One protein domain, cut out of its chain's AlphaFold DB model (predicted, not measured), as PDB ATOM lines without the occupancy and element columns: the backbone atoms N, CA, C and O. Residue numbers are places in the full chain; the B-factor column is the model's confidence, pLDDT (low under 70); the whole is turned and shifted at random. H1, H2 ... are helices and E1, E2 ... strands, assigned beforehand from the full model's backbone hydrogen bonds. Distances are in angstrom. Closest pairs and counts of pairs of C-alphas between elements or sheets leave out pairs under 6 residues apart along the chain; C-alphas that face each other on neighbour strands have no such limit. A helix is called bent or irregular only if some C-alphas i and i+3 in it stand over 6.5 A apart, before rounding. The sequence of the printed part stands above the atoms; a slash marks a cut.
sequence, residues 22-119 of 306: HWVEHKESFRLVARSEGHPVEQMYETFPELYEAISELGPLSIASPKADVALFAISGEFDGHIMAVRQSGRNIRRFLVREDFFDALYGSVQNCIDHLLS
ATOM      1  N   HIS A  22      95.891  92.050 134.770       60.22
ATOM      2  CA  HIS A  22      95.234  90.942 134.069       60.22
ATOM      3  C   HIS A  22      95.931  90.594 132.758       60.22
ATOM      4  O   HIS A  22      96.391  91.478 132.041       60.22
ATOM      5  N   TRP A  23      95.892  89.316 132.400       53.53
ATOM      6  CA  TRP A  23      96.174  88.821 131.051       53.53
ATOM      7  C   TRP A  23      94.948  89.063 130.159       53.53
ATOM      8  O   TRP A  23      93.847  88.667 130.551       53.53
ATOM      9  N   VAL A  24      95.068  89.764 129.023       40.25
ATOM     10  CA  VAL A  24      93.889  90.186 128.223       40.25
ATOM     11  C   VAL A  24      93.929  89.690 126.780       40.25
ATOM     12  O   VAL A  24      94.895  89.940 126.074       40.25
ATOM     13  N   GLU A  25      92.780  89.221 126.283       38.50
ATOM     14  CA  GLU A  25      92.133  89.806 125.098       38.50
ATOM     15  C   GLU A  25      90.636  90.037 125.399       38.50
ATOM     16  O   GLU A  25      90.039  89.288 126.162       38.50
ATOM     17  N   HIS A  26      89.992  91.025 124.763       40.97
ATOM     18  CA  HIS A  26      88.565  90.892 124.392       40.97
ATOM     19  C   HIS A  26      88.224  91.683 123.103       40.97
ATOM     20  O   HIS A  26      87.070  91.994 122.827       40.97
ATOM     21  N   LYS A  27      89.218  92.036 122.275       37.03
ATOM     22  CA  LYS A  27      89.222  93.208 121.365       37.03
ATOM     23  C   LYS A  27      89.348  94.553 122.125       37.03
ATOM     24  O   LYS A  27      88.438  95.373 122.131       37.03
ATOM     25  N   GLU A  28      90.511  94.722 122.770       49.06
ATOM     26  CA  GLU A  28      91.276  95.990 122.867       49.06
ATOM     27  C   GLU A  28      90.856  97.103 123.883       49.06
ATOM     28  O   GLU A  28      90.501  98.208 123.501       49.06
ATOM     29  N   SER A  29      91.028  96.829 125.190       44.66
ATOM     30  CA  SER A  29      91.528  97.704 126.300       44.66
ATOM     31  C   SER A  29      90.834  99.037 126.740       44.66
ATOM     32  O   SER A  29      90.170  99.699 125.956       44.66
ATOM     33  N   PHE A  30      90.898  99.585 127.983       48.53
ATOM     34  CA  PHE A  30      91.770  99.376 129.174       48.53
ATOM     35  C   PHE A  30      91.114  99.491 130.583       48.53
ATOM     36  O   PHE A  30      91.767  99.148 131.561       48.53
ATOM     37  N   ARG A  31      89.866  99.958 130.778       44.38
ATOM     38  CA  ARG A  31      89.345 100.229 132.156       44.38
ATOM     39  C   ARG A  31      88.075  99.504 132.592       44.38
ATOM     40  O   ARG A  31      87.815  99.415 133.787       44.38
ATOM     41  N   LEU A  32      87.266  99.009 131.657       41.59
ATOM     42  CA  LEU A  32      85.935  98.459 131.963       41.59
ATOM     43  C   LEU A  32      85.878  96.923 132.010       41.59
ATOM     44  O   LEU A  32      84.975  96.396 132.647       41.59
ATOM     45  N   VAL A  33      86.823  96.215 131.380       44.94
ATOM     46  CA  VAL A  33      86.707  94.761 131.115       44.94
ATOM     47  C   VAL A  33      87.699  93.905 131.905       44.94
ATOM     48  O   VAL A  33      87.376  92.772 132.243       44.94
ATOM     49  N   ALA A  34      88.862  94.439 132.289       42.62
ATOM     50  CA  ALA A  34      89.838  93.691 133.085       42.62
ATOM     51  C   ALA A  34      89.214  93.141 134.393       42.62
ATOM     52  O   ALA A  34      89.477  92.012 134.776       42.62
ATOM     53  N   ARG A  35      88.225  93.846 134.967       46.28
ATOM     54  CA  ARG A  35      87.468  93.386 136.145       46.28
ATOM     55  C   ARG A  35      86.560  92.159 135.942       46.28
ATOM     56  O   ARG A  35      86.166  91.593 136.957       46.28
ATOM     57  N   SER A  36      86.151  91.778 134.724       43.47
ATOM     58  CA  SER A  36      85.085  90.769 134.534       43.47
ATOM     59  C   SER A  36      85.543  89.385 134.060       43.47
ATOM     60  O   SER A  36      84.870  88.420 134.409       43.47
ATOM     61  N   GLU A  37      86.636  89.263 133.289       47.50
ATOM     62  CA  GLU A  37      87.020  87.985 132.635       47.50
ATOM     63  C   GLU A  37      88.540  87.695 132.545       47.50
ATOM     64  O   GLU A  37      88.916  86.630 132.065       47.50
ATOM     65  N   GLY A  38      89.431  88.590 132.993       55.00
ATOM     66  CA  GLY A  38      90.886  88.370 132.910       55.00
ATOM     67  C   GLY A  38      91.446  87.544 134.073       55.00
ATOM     68  O   GLY A  38      90.964  87.666 135.200       55.00
ATOM     69  N   HIS A  39      92.513  86.773 133.843       67.38
ATOM     70  CA  HIS A  39      93.210  86.056 134.917       67.38
ATOM     71  C   HIS A  39      94.011  87.038 135.783       67.38
ATOM     72  O   HIS A  39      94.903  87.702 135.246       67.38
ATOM     73  N   PRO A  40      93.705  87.164 137.087       72.25
ATOM     74  CA  PRO A  40      94.473  88.027 137.969       72.25
ATOM     75  C   PRO A  40      95.881  87.456 138.155       72.25
ATOM     76  O   PRO A  40      96.055  86.255 138.356       72.25
ATOM     77  N   VAL A  41      96.882  88.329 138.109       75.38
ATOM     78  CA  VAL A  41      98.246  87.967 138.506       75.38
ATOM     79  C   VAL A  41      98.300  87.919 140.032       75.38
ATOM     80  O   VAL A  41      98.169  88.948 140.692       75.38
ATOM     81  N   GLU A  42      98.460  86.720 140.595       75.44
ATOM     82  CA  GLU A  42      98.510  86.521 142.053       75.44
ATOM     83  C   GLU A  42      99.867  86.916 142.655       75.44
ATOM     84  O   GLU A  42      99.931  87.383 143.792       75.44
ATOM     85  N   GLN A  43     100.945  86.765 141.883       79.12
ATOM     86  CA  GLN A  43     102.307  87.108 142.277       79.12
ATOM     87  C   GLN A  43     103.026  87.800 141.118       79.12
ATOM     88  O   GLN A  43     102.944  87.358 139.974       79.12
ATOM     89  N   MET A  44     103.734  88.887 141.424       81.12
ATOM     90  CA  MET A  44     104.570  89.580 140.447       81.12
ATOM     91  C   MET A  44     105.752  88.705 140.028       81.12
ATOM     92  O   MET A  44     106.387  88.079 140.874       81.12
ATOM     93  N   TYR A  45     106.058  88.718 138.733       88.94
ATOM     94  CA  TYR A  45     107.261  88.101 138.173       88.94
ATOM     95  C   TYR A  45     108.509  88.749 138.760       88.94
ATOM     96  O   TYR A  45     108.531  89.963 138.982       88.94
ATOM     97  N   GLU A  46     109.542  87.956 139.012       87.81
ATOM     98  CA  GLU A  46     110.777  88.460 139.612       87.81
ATOM     99  C   GLU A  46     111.780  88.855 138.529       87.81
ATOM    100  O   GLU A  46     112.507  89.840 138.686       87.81
ATOM    101  N   THR A  47     111.764  88.145 137.398       94.62
ATOM    102  CA  THR A  47     112.747  88.308 136.320       94.62
ATOM    103  C   THR A  47     112.109  88.620 134.965       94.62
ATOM    104  O   THR A  47     110.924  88.371 134.729       94.62
ATOM    105  N   PHE A  48     112.909  89.174 134.048       94.56
ATOM    106  CA  PHE A  48     112.472  89.419 132.673       94.56
ATOM    107  C   PHE A  48     112.078  88.131 131.928       94.56
ATOM    108  O   PHE A  48     110.999  88.137 131.336       94.56
ATOM    109  N   PRO A  49     112.861  87.029 131.969       96.62
ATOM    110  CA  PRO A  49     112.488  85.793 131.281       96.62
ATOM    111  C   PRO A  49     111.147  85.231 131.748       96.62
ATOM    112  O   PRO A  49     110.326  84.864 130.916       96.62
ATOM    113  N   GLU A  50     110.884  85.239 133.060       94.81
ATOM    114  CA  GLU A  50     109.601  84.786 133.614       94.81
ATOM    115  C   GLU A  50     108.429  85.633 133.103       94.81
ATOM    116  O   GLU A  50     107.384  85.099 132.728       94.81
ATOM    117  N   LEU A  51     108.601  86.959 133.065       93.94
ATOM    118  CA  LEU A  51     107.596  87.869 132.525       93.94
ATOM    119  C   LEU A  51     107.381  87.639 131.021       93.94
ATOM    120  O   LEU A  51     106.239  87.625 130.562       93.94
ATOM    121  N   TYR A  52     108.459  87.472 130.254       91.56
ATOM    122  CA  TYR A  52     108.405  87.248 128.809       91.56
ATOM    123  C   TYR A  52     107.721  85.923 128.460       91.56
ATOM    124  O   TYR A  52     106.838  85.897 127.601       91.56
ATOM    125  N   GLU A  53     108.090  84.836 129.142       93.00
ATOM    126  CA  GLU A  53     107.483  83.512 128.982       93.00
ATOM    127  C   GLU A  53     105.992  83.563 129.330       93.00
ATOM    128  O   GLU A  53     105.157  83.153 128.525       93.00
ATOM    129  N   ALA A  54     105.635  84.196 130.453       88.25
ATOM    130  CA  ALA A  54     104.240  84.369 130.843       88.25
ATOM    131  C   ALA A  54     103.426  85.165 129.811       88.25
ATOM    132  O   ALA A  54     102.324  84.745 129.462       88.25
ATOM    133  N   ILE A  55     103.957  86.276 129.280       84.69
ATOM    134  CA  ILE A  55     103.273  87.045 128.227       84.69
ATOM    135  C   ILE A  55     103.149  86.228 126.929       84.69
ATOM    136  O   ILE A  55     102.144  86.323 126.222       84.69
ATOM    137  N   SER A  56     104.159  85.422 126.608       81.56
ATOM    138  CA  SER A  56     104.169  84.586 125.405       81.56
ATOM    139  C   SER A  56     103.140  83.454 125.476       81.56
ATOM    140  O   SER A  56     102.499  83.145 124.473       81.56
ATOM    141  N   GLU A  57     102.954  82.851 126.653       84.19
ATOM    142  CA  GLU A  57     102.001  81.756 126.866       84.19
ATOM    143  C   GLU A  57     100.568  82.239 127.110       84.19
ATOM    144  O   GLU A  57      99.614  81.661 126.582       84.19
ATOM    145  N   LEU A  58     100.405  83.281 127.928       78.62
ATOM    146  CA  LEU A  58      99.109  83.719 128.456       78.62
ATOM    147  C   LEU A  58      98.550  84.953 127.739       78.62
ATOM    148  O   LEU A  58      97.393  85.323 127.959       78.62
ATOM    149  N   GLY A  59      99.341  85.576 126.867       73.44
ATOM    150  CA  GLY A  59      98.988  86.799 126.156       73.44
ATOM    151  C   GLY A  59      99.420  88.073 126.895       73.44
ATOM    152  O   GLY A  59     100.183  88.022 127.849       73.44
ATOM    153  N   PRO A  60      98.971  89.258 126.455       77.88
ATOM    154  CA  PRO A  60      99.444  90.539 126.982       77.88
ATOM    155  C   PRO A  60      99.122  90.776 128.461       77.88
ATOM    156  O   PRO A  60      97.979  90.597 128.887       77.88
ATOM    157  N   LEU A  61     100.093  91.302 129.215       81.75
ATOM    158  CA  LEU A  61      99.882  91.757 130.592       81.75
ATOM    159  C   LEU A  61      99.341  93.183 130.592       81.75
ATOM    160  O   LEU A  61     100.055  94.101 130.208       81.75
ATOM    161  N   SER A  62      98.120  93.405 131.066       80.44
ATOM    162  CA  SER A  62      97.558  94.743 131.273       80.44
ATOM    163  C   SER A  62      97.555  95.150 132.735       80.44
ATOM    164  O   SER A  62      97.159  94.384 133.608       80.44
ATOM    165  N   ILE A  63      97.942  96.396 132.977       84.12
ATOM    166  CA  ILE A  63      98.095  97.028 134.280       84.12
ATOM    167  C   ILE A  63      97.348  98.356 134.213       84.12
ATOM    168  O   ILE A  63      97.794  99.288 133.544       84.12
ATOM    169  N   ALA A  64      96.210  98.469 134.889       77.12
ATOM    170  CA  ALA A  64      95.469  99.728 134.942       77.12
ATOM    171  C   ALA A  64      95.686 100.444 136.277       77.12
ATOM    172  O   ALA A  64      95.616  99.845 137.351       77.12
ATOM    173  N   SER A  65      95.902 101.757 136.217       75.62
ATOM    174  CA  SER A  65      96.038 102.610 137.400       75.62
ATOM    175  C   SER A  65      95.162 103.861 137.278       75.62
ATOM    176  O   SER A  65      94.705 104.218 136.185       75.62
ATOM    177  N   PRO A  66      94.946 104.621 138.368       71.81
ATOM    178  CA  PRO A  66      94.206 105.880 138.297       71.81
ATOM    179  C   PRO A  66      94.802 106.909 137.320       71.81
ATOM    180  O   PRO A  66      94.059 107.752 136.807       71.81
ATOM    181  N   LYS A  67      96.113 106.845 137.047       71.56
ATOM    182  CA  LYS A  67      96.856 107.858 136.273       71.56
ATOM    183  C   LYS A  67      97.161 107.439 134.831       71.56
ATOM    184  O   LYS A  67      97.173 108.290 133.939       71.56
ATOM    185  N   ALA A  68      97.434 106.161 134.616       75.75
ATOM    186  CA  ALA A  68      97.788 105.596 133.321       75.75
ATOM    187  C   ALA A  68      97.518 104.091 133.306       75.75
ATOM    188  O   ALA A  68      97.561 103.446 134.352       75.75
ATOM    189  N   ASP A  69      97.298 103.559 132.118       79.50
ATOM    190  CA  ASP A  69      97.176 102.135 131.868       79.50
ATOM    191  C   ASP A  69      98.403 101.686 131.056       79.50
ATOM    192  O   ASP A  69      98.913 102.455 130.240       79.50
ATOM    193  N   VAL A  70      98.922 100.489 131.304       82.50
ATOM    194  CA  VAL A  70     100.081  99.905 130.616       82.50
ATOM    195  C   VAL A  70      99.696  98.512 130.130       82.50
ATOM    196  O   VAL A  70      99.124  97.753 130.902       82.50
ATOM    197  N   ALA A  71     100.011  98.156 128.884       80.62
ATOM    198  CA  ALA A  71     100.033  96.758 128.451       80.62
ATOM    199  C   ALA A  71     101.418  96.346 127.973       80.62
ATOM    200  O   ALA A  71     102.065  97.103 127.257       80.62
ATOM    201  N   LEU A  72     101.842  95.146 128.348       82.38
ATOM    202  CA  LEU A  72     103.094  94.530 127.935       82.38
ATOM    203  C   LEU A  72     102.799  93.394 126.954       82.38
ATOM    204  O   LEU A  72     101.937  92.558 127.219       82.38
ATOM    205  N   PHE A  73     103.525  93.366 125.844       79.31
ATOM    206  CA  PHE A  73     103.375  92.397 124.763       79.31
ATOM    207  C   PHE A  73     104.720  91.732 124.487       79.31
ATOM    208  O   PHE A  73     105.722  92.433 124.349       79.31
ATOM    209  N   ALA A  74     104.736  90.411 124.345       75.44
ATOM    210  CA  ALA A  74     105.842  89.716 123.709       75.44
ATOM    211  C   ALA A  74     105.781  90.030 122.210       75.44
ATOM    212  O   ALA A  74     104.700  90.047 121.610       75.44
ATOM    213  N   ILE A  75     106.927  90.337 121.618       64.31
ATOM    214  CA  ILE A  75     107.048  90.656 120.194       64.31
ATOM    215  C   ILE A  75     107.874  89.577 119.504       64.31
ATOM    216  O   ILE A  75     108.754  88.985 120.111       64.31
ATOM    217  N   SER A  76     107.563  89.300 118.240       62.31
ATOM    218  CA  SER A  76     108.222  88.266 117.438       62.31
ATOM    219  C   SER A  76     109.023  88.875 116.283       62.31
ATOM    220  O   SER A  76     108.918  90.068 115.991       62.31
ATOM    221  N   GLY A  77     109.823  88.053 115.598       63.03
ATOM    222  CA  GLY A  77     110.641  88.484 114.462       63.03
ATOM    223  C   GLY A  77     112.037  88.936 114.890       63.03
ATOM    224  O   GLY A  77     112.689  88.245 115.662       63.03
ATOM    225  N   GLU A  78     112.513  90.075 114.376       47.44
ATOM    226  CA  GLU A  78     113.861  90.594 114.686       47.44
ATOM    227  C   GLU A  78     114.029  90.996 116.164       47.44
ATOM    228  O   GLU A  78     115.147  91.035 116.666       47.44
ATOM    229  N   PHE A  79     112.922  91.240 116.869       52.69
ATOM    230  CA  PHE A  79     112.900  91.612 118.286       52.69
ATOM    231  C   PHE A  79     112.368  90.492 119.192       52.69
ATOM    232  O   PHE A  79     111.920  90.769 120.304       52.69
ATOM    233  N   ASP A  80     112.375  89.243 118.715       73.75
ATOM    234  CA  ASP A  80     112.037  88.080 119.541       73.75
ATOM    235  C   ASP A  80     112.909  88.044 120.809       73.75
ATOM    236  O   ASP A  80     114.112  88.301 120.756       73.75
ATOM    237  N   GLY A  81     112.287  87.780 121.958       74.75
ATOM    238  CA  GLY A  81     112.928  87.890 123.274       74.75
ATOM    239  C   GLY A  81     112.841  89.282 123.914       74.75
ATOM    240  O   GLY A  81     113.494  89.542 124.924       74.75
ATOM    241  N   HIS A  82     112.062  90.217 123.359       80.38
ATOM    242  CA  HIS A  82     111.839  91.546 123.946       80.38
ATOM    243  C   HIS A  82     110.365  91.809 124.280       80.38
ATOM    244  O   HIS A  82     109.461  91.137 123.789       80.38
ATOM    245  N   ILE A  83     110.102  92.809 125.127       79.31
ATOM    246  CA  ILE A  83     108.743  93.201 125.518       79.31
ATOM    247  C   ILE A  83     108.432  94.597 124.977       79.31
ATOM    248  O   ILE A  83     109.155  95.555 125.234       79.31
ATOM    249  N   MET A  84     107.313  94.750 124.277       76.94
ATOM    250  CA  MET A  84     106.751  96.057 123.938       76.94
ATOM    251  C   MET A  84     105.788  96.495 125.041       76.94
ATOM    252  O   MET A  84     104.788  95.828 125.287       76.94
ATOM    253  N   ALA A  85     106.043  97.634 125.677       79.75
ATOM    254  CA  ALA A  85     105.140  98.236 126.648       79.75
ATOM    255  C   ALA A  85     104.374  99.410 126.030       79.75
ATOM    256  O   ALA A  85     104.970 100.364 125.542       79.75
ATOM    257  N   VAL A  86     103.047  99.389 126.086       72.25
ATOM    258  CA  VAL A  86     102.169 100.463 125.611       72.25
ATOM    259  C   VAL A  86     101.523 101.139 126.807       72.25
ATOM    260  O   VAL A  86     100.690 100.544 127.480       72.25
ATOM    261  N   ARG A  87     101.872 102.399 127.054       79.50
ATOM    262  CA  ARG A  87     101.322 103.224 128.130       79.50
ATOM    263  C   ARG A  87     100.290 104.201 127.584       79.50
ATOM    264  O   ARG A  87     100.612 105.033 126.741       79.50
ATOM    265  N   GLN A  88      99.089 104.204 128.144       70.88
ATOM    266  CA  GLN A  88      98.035 105.165 127.851       70.88
ATOM    267  C   GLN A  88      97.727 106.038 129.074       70.88
ATOM    268  O   GLN A  88      97.368 105.548 130.137       70.88
ATOM    269  N   SER A  89      97.801 107.362 128.928       69.25
ATOM    270  CA  SER A  89      97.342 108.319 129.942       69.25
ATOM    271  C   SER A  89      96.362 109.305 129.309       69.25
ATOM    272  O   SER A  89      96.735 110.233 128.584       69.25
ATOM    273  N   GLY A  90      95.068 109.059 129.528       66.19
ATOM    274  CA  GLY A  90      93.995 109.787 128.854       66.19
ATOM    275  C   GLY A  90      94.032 109.564 127.340       66.19
ATOM    276  O   GLY A  90      93.734 108.470 126.864       66.19
ATOM    277  N   ARG A  91      94.383 110.615 126.585       50.31
ATOM    278  CA  ARG A  91      94.538 110.573 125.116       50.31
ATOM    279  C   ARG A  91      95.982 110.362 124.654       50.31
ATOM    280  O   ARG A  91      96.211 110.233 123.460       50.31
ATOM    281  N   ASN A  92      96.947 110.398 125.569       52.66
ATOM    282  CA  ASN A  92      98.356 110.232 125.238       52.66
ATOM    283  C   ASN A  92      98.705 108.741 125.256       52.66
ATOM    284  O   ASN A  92      98.424 108.077 126.254       52.66
ATOM    285  N   ILE A  93      99.295 108.238 124.172       61.44
ATOM    286  CA  ILE A  93      99.762 106.856 124.043       61.44
ATOM    287  C   ILE A  93     101.266 106.899 123.788       61.44
ATOM    288  O   ILE A  93     101.717 107.546 122.845       61.44
ATOM    289  N   ARG A  94     102.031 106.197 124.623       64.88
ATOM    290  CA  ARG A  94     103.476 105.998 124.487       64.88
ATOM    291  C   ARG A  94     103.770 104.514 124.349       64.88
ATOM    292  O   ARG A  94     103.029 103.692 124.881       64.88
ATOM    293  N   ARG A  95     104.828 104.180 123.622       65.94
ATOM    294  CA  ARG A  95     105.299 102.807 123.438       65.94
ATOM    295  C   ARG A  95     106.764 102.755 123.823       65.94
ATOM    296  O   ARG A  95     107.456 103.714 123.514       65.94
ATOM    297  N   PHE A  96     107.176 101.679 124.474       70.69
ATOM    298  CA  PHE A  96     108.523 101.466 124.982       70.69
ATOM    299  C   PHE A  96     108.983 100.064 124.609       70.69
ATOM    300  O   PHE A  96     108.227  99.108 124.780       70.69
ATOM    301  N   LEU A  97     110.217  99.937 124.130       75.06
ATOM    302  CA  LEU A  97     110.852  98.640 123.946       75.06
ATOM    303  C   LEU A  97     111.642  98.296 125.211       75.06
ATOM    304  O   LEU A  97     112.642  98.932 125.526       75.06
ATOM    305  N   VAL A  98     111.179  97.288 125.938       79.19
ATOM    306  CA  VAL A  98     111.850  96.731 127.109       79.19
ATOM    307  C   VAL A  98     112.703  95.562 126.629       79.19
ATOM    308  O   VAL A  98     112.186  94.496 126.286       79.19
ATOM    309  N   ARG A  99     114.013  95.786 126.566       82.94
ATOM    310  CA  ARG A  99     114.969  94.799 126.064       82.94
ATOM    311  C   ARG A  99     115.547  93.965 127.199       82.94
ATOM    312  O   ARG A  99     115.907  94.511 128.242       82.94
ATOM    313  N   GLU A 100     115.672  92.663 126.962       87.25
ATOM    314  CA  GLU A 100     116.236  91.710 127.923       87.25
ATOM    315  C   GLU A 100     117.665  92.091 128.333       87.25
ATOM    316  O   GLU A 100     117.990  92.129 129.516       87.25
ATOM    317  N   ASP A 101     118.499  92.459 127.356       83.88
ATOM    318  CA  ASP A 101     119.930  92.727 127.530       83.88
ATOM    319  C   ASP A 101     120.240  93.943 128.417       83.88
ATOM    320  O   ASP A 101     121.347  94.055 128.949       83.88
ATOM    321  N   PHE A 102     119.261  94.823 128.630       79.81
ATOM    322  CA  PHE A 102     119.392  96.006 129.482       79.81
ATOM    323  C   PHE A 102     118.469  95.999 130.699       79.81
ATOM    324  O   PHE A 102     118.524  96.927 131.508       79.81
ATOM    325  N   PHE A 103     117.629  94.978 130.854       87.56
ATOM    326  CA  PHE A 103     116.542  95.008 131.824       87.56
ATOM    327  C   PHE A 103     117.030  95.176 133.268       87.56
ATOM    328  O   PHE A 103     116.591  96.087 133.974       87.56
ATOM    329  N   ASP A 104     117.982  94.345 133.694       89.56
ATOM    330  CA  ASP A 104     118.507  94.373 135.063       89.56
ATOM    331  C   ASP A 104     119.276  95.666 135.359       89.56
ATOM    332  O   ASP A 104     119.225  96.188 136.471       89.56
ATOM    333  N   ALA A 105     119.967  96.216 134.358       82.75
ATOM    334  CA  ALA A 105     120.710  97.463 134.506       82.75
ATOM    335  C   ALA A 105     119.786  98.687 134.611       82.75
ATOM    336  O   ALA A 105     120.078  99.610 135.372       82.75
ATOM    337  N   LEU A 106     118.688  98.704 133.847       79.25
ATOM    338  CA  LEU A 106     117.764  99.838 133.776       79.25
ATOM    339  C   LEU A 106     116.707  99.810 134.879       79.25
ATOM    340  O   LEU A 106     116.390 100.845 135.466       79.25
ATOM    341  N   TYR A 107     116.153  98.634 135.152       88.69
ATOM    342  CA  TYR A 107     115.015  98.474 136.051       88.69
ATOM    343  C   TYR A 107     115.380  97.657 137.288       88.69
ATOM    344  O   TYR A 107     114.898  97.942 138.384       88.69
ATOM    345  N   GLY A 108     116.226  96.638 137.133       90.31
ATOM    346  CA  GLY A 108     116.638  95.724 138.205       90.31
ATOM    347  C   GLY A 108     115.556  94.746 138.669       90.31
ATOM    348  O   GLY A 108     115.881  93.725 139.262       90.31
ATOM    349  N   SER A 109     114.276  95.036 138.420       92.31
ATOM    350  CA  SER A 109     113.153  94.132 138.669       92.31
ATOM    351  C   SER A 109     111.951  94.482 137.789       92.31
ATOM    352  O   SER A 109     111.806  95.614 137.314       92.31
ATOM    353  N   VAL A 110     111.036  93.524 137.622       91.25
ATOM    354  CA  VAL A 110     109.745  93.732 136.937       91.25
ATOM    355  C   VAL A 110     108.901  94.795 137.622       91.25
ATOM    356  O   VAL A 110     108.315  95.638 136.944       91.25
ATOM    357  N   GLN A 111     108.895  94.817 138.955       89.38
ATOM    358  CA  GLN A 111     108.169  95.832 139.707       89.38
ATOM    359  C   GLN A 111     108.673  97.242 139.382       89.38
ATOM    360  O   GLN A 111     107.880  98.119 139.045       89.38
ATOM    361  N   ASN A 112     109.992  97.443 139.400       88.00
ATOM    362  CA  ASN A 112     110.593  98.734 139.079       88.00
ATOM    363  C   ASN A 112     110.344  99.140 137.619       88.00
ATOM    364  O   ASN A 112     110.118 100.319 137.349       88.00
ATOM    365  N   CYS A 113     110.355  98.182 136.685       90.06
ATOM    366  CA  CYS A 113     110.000  98.428 135.285       90.06
ATOM    367  C   CYS A 113     108.564  98.953 135.166       90.06
ATOM    368  O   CYS A 113     108.318  99.992 134.554       90.06
ATOM    369  N   ILE A 114     107.611  98.293 135.821       89.31
ATOM    370  CA  ILE A 114     106.205  98.702 135.813       89.31
ATOM    371  C   ILE A 114     106.016 100.066 136.478       89.31
ATOM    372  O   ILE A 114     105.334 100.927 135.921       89.31
ATOM    373  N   ASP A 115     106.645 100.295 137.631       86.62
ATOM    374  CA  ASP A 115     106.588 101.583 138.325       86.62
ATOM    375  C   ASP A 115     107.167 102.708 137.458       86.62
ATOM    376  O   ASP A 115     106.584 103.796 137.372       86.62
ATOM    377  N   HIS A 116     108.263 102.428 136.747       84.62
ATOM    378  CA  HIS A 116     108.845 103.341 135.773       84.62
ATOM    379  C   HIS A 116     107.855 103.656 134.646       84.62
ATOM    380  O   HIS A 116     107.566 104.832 134.408       84.62
ATOM    381  N   LEU A 117     107.276 102.633 134.008       84.44
ATOM    382  CA  LEU A 117     106.308 102.767 132.911       84.44
ATOM    383  C   LEU A 117     105.029 103.504 133.336       84.44
ATOM    384  O   LEU A 117     104.462 104.280 132.566       84.44
ATOM    385  N   LEU A 118     104.561 103.314 134.570       82.31
ATOM    386  CA  LEU A 118     103.401 104.031 135.105       82.31
ATOM    387  C   LEU A 118     103.728 105.490 135.447       82.31
ATOM    388  O   LEU A 118     102.847 106.362 135.367       82.31
ATOM    389  N   SER A 119     104.986 105.792 135.777       79.44
ATOM    390  CA  SER A 119     105.427 107.148 136.083       79.44
ATOM    391  C   SER A 119     105.234 108.095 134.886       79.44
ATOM    392  O   SER A 119     105.330 107.721 133.718       79.44
TER     393      SER A 119
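This is residues 22 to 119 of the 306 residues of an uncharacterized protein of Phaeobacter porticola (UniProt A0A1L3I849). A twisted sheet of four strands has two helices, H2 and H4, over one face. H3 follows beyond the end of E4, and H1 lies off the side of edge strand E1. The printed part has 98 residues, with elements in the order H1 H2 E1 E2 E3 E4 H3 H4; the antiparallel sheet runs E1 E2 E3 E4. It is mixed, helices and strands, compact with a radius of gyration of the C-alphas of 12.8 A, and spans 35 by 27 by 27 A.

The strands are E1, residues 61 to 64; E2, 69 to 74, 17.2 A; E3, 83 to 89, 19.4 A; and E4, 92 to 98, 19.2 A. The helices are H1, residues 34 to 37, beginning at C-alpha 34 (89.838, 93.691, 133.085); H2, 48 to 58, 15.1 A; H3, 100 to 106, irregular with C-alphas 101 and 104 7.8 A apart; and H4, 110 to 118, 12.2 A, ending at C-alpha 118 (103.401, 104.031, 135.105).

The strands form a meander, each the antiparallel neighbour of the one before. Within hydrogen-bond range are N 63 and O 70, 2.7 A, in hairpin E1 and E2; N 86 and O 71, 2.7 A, in E2 and E3; and N 85 and O 96, 2.8 A, in E3 and E4. H2 and H4 make two layers with the sheet, helices on one face. H2's height over the sheet is 7.6 A; the closest C-alphas of H2 and E2 are Ser 56 and Ala 74, 5.7 A. H4's height is 9.0 A. H2 and H3 only just touch, with 3 pairs of C-alphas within 8 A, closest Phe 48 and Glu 100, 6.5 A. H1 is not on the sheet. Every O i to N i+4 pair is within range in H2 and H4; H3 has 1 of 3, and 3 of 4 to N i+3; H1 is too short.

The C-alphas farthest apart, of Ser 36 and Ala 105, are 36.2 A apart. The printed part has no cut and no long link. Residues 22 to 39, 75 to 79 and 89 to 95 have pLDDT under 70.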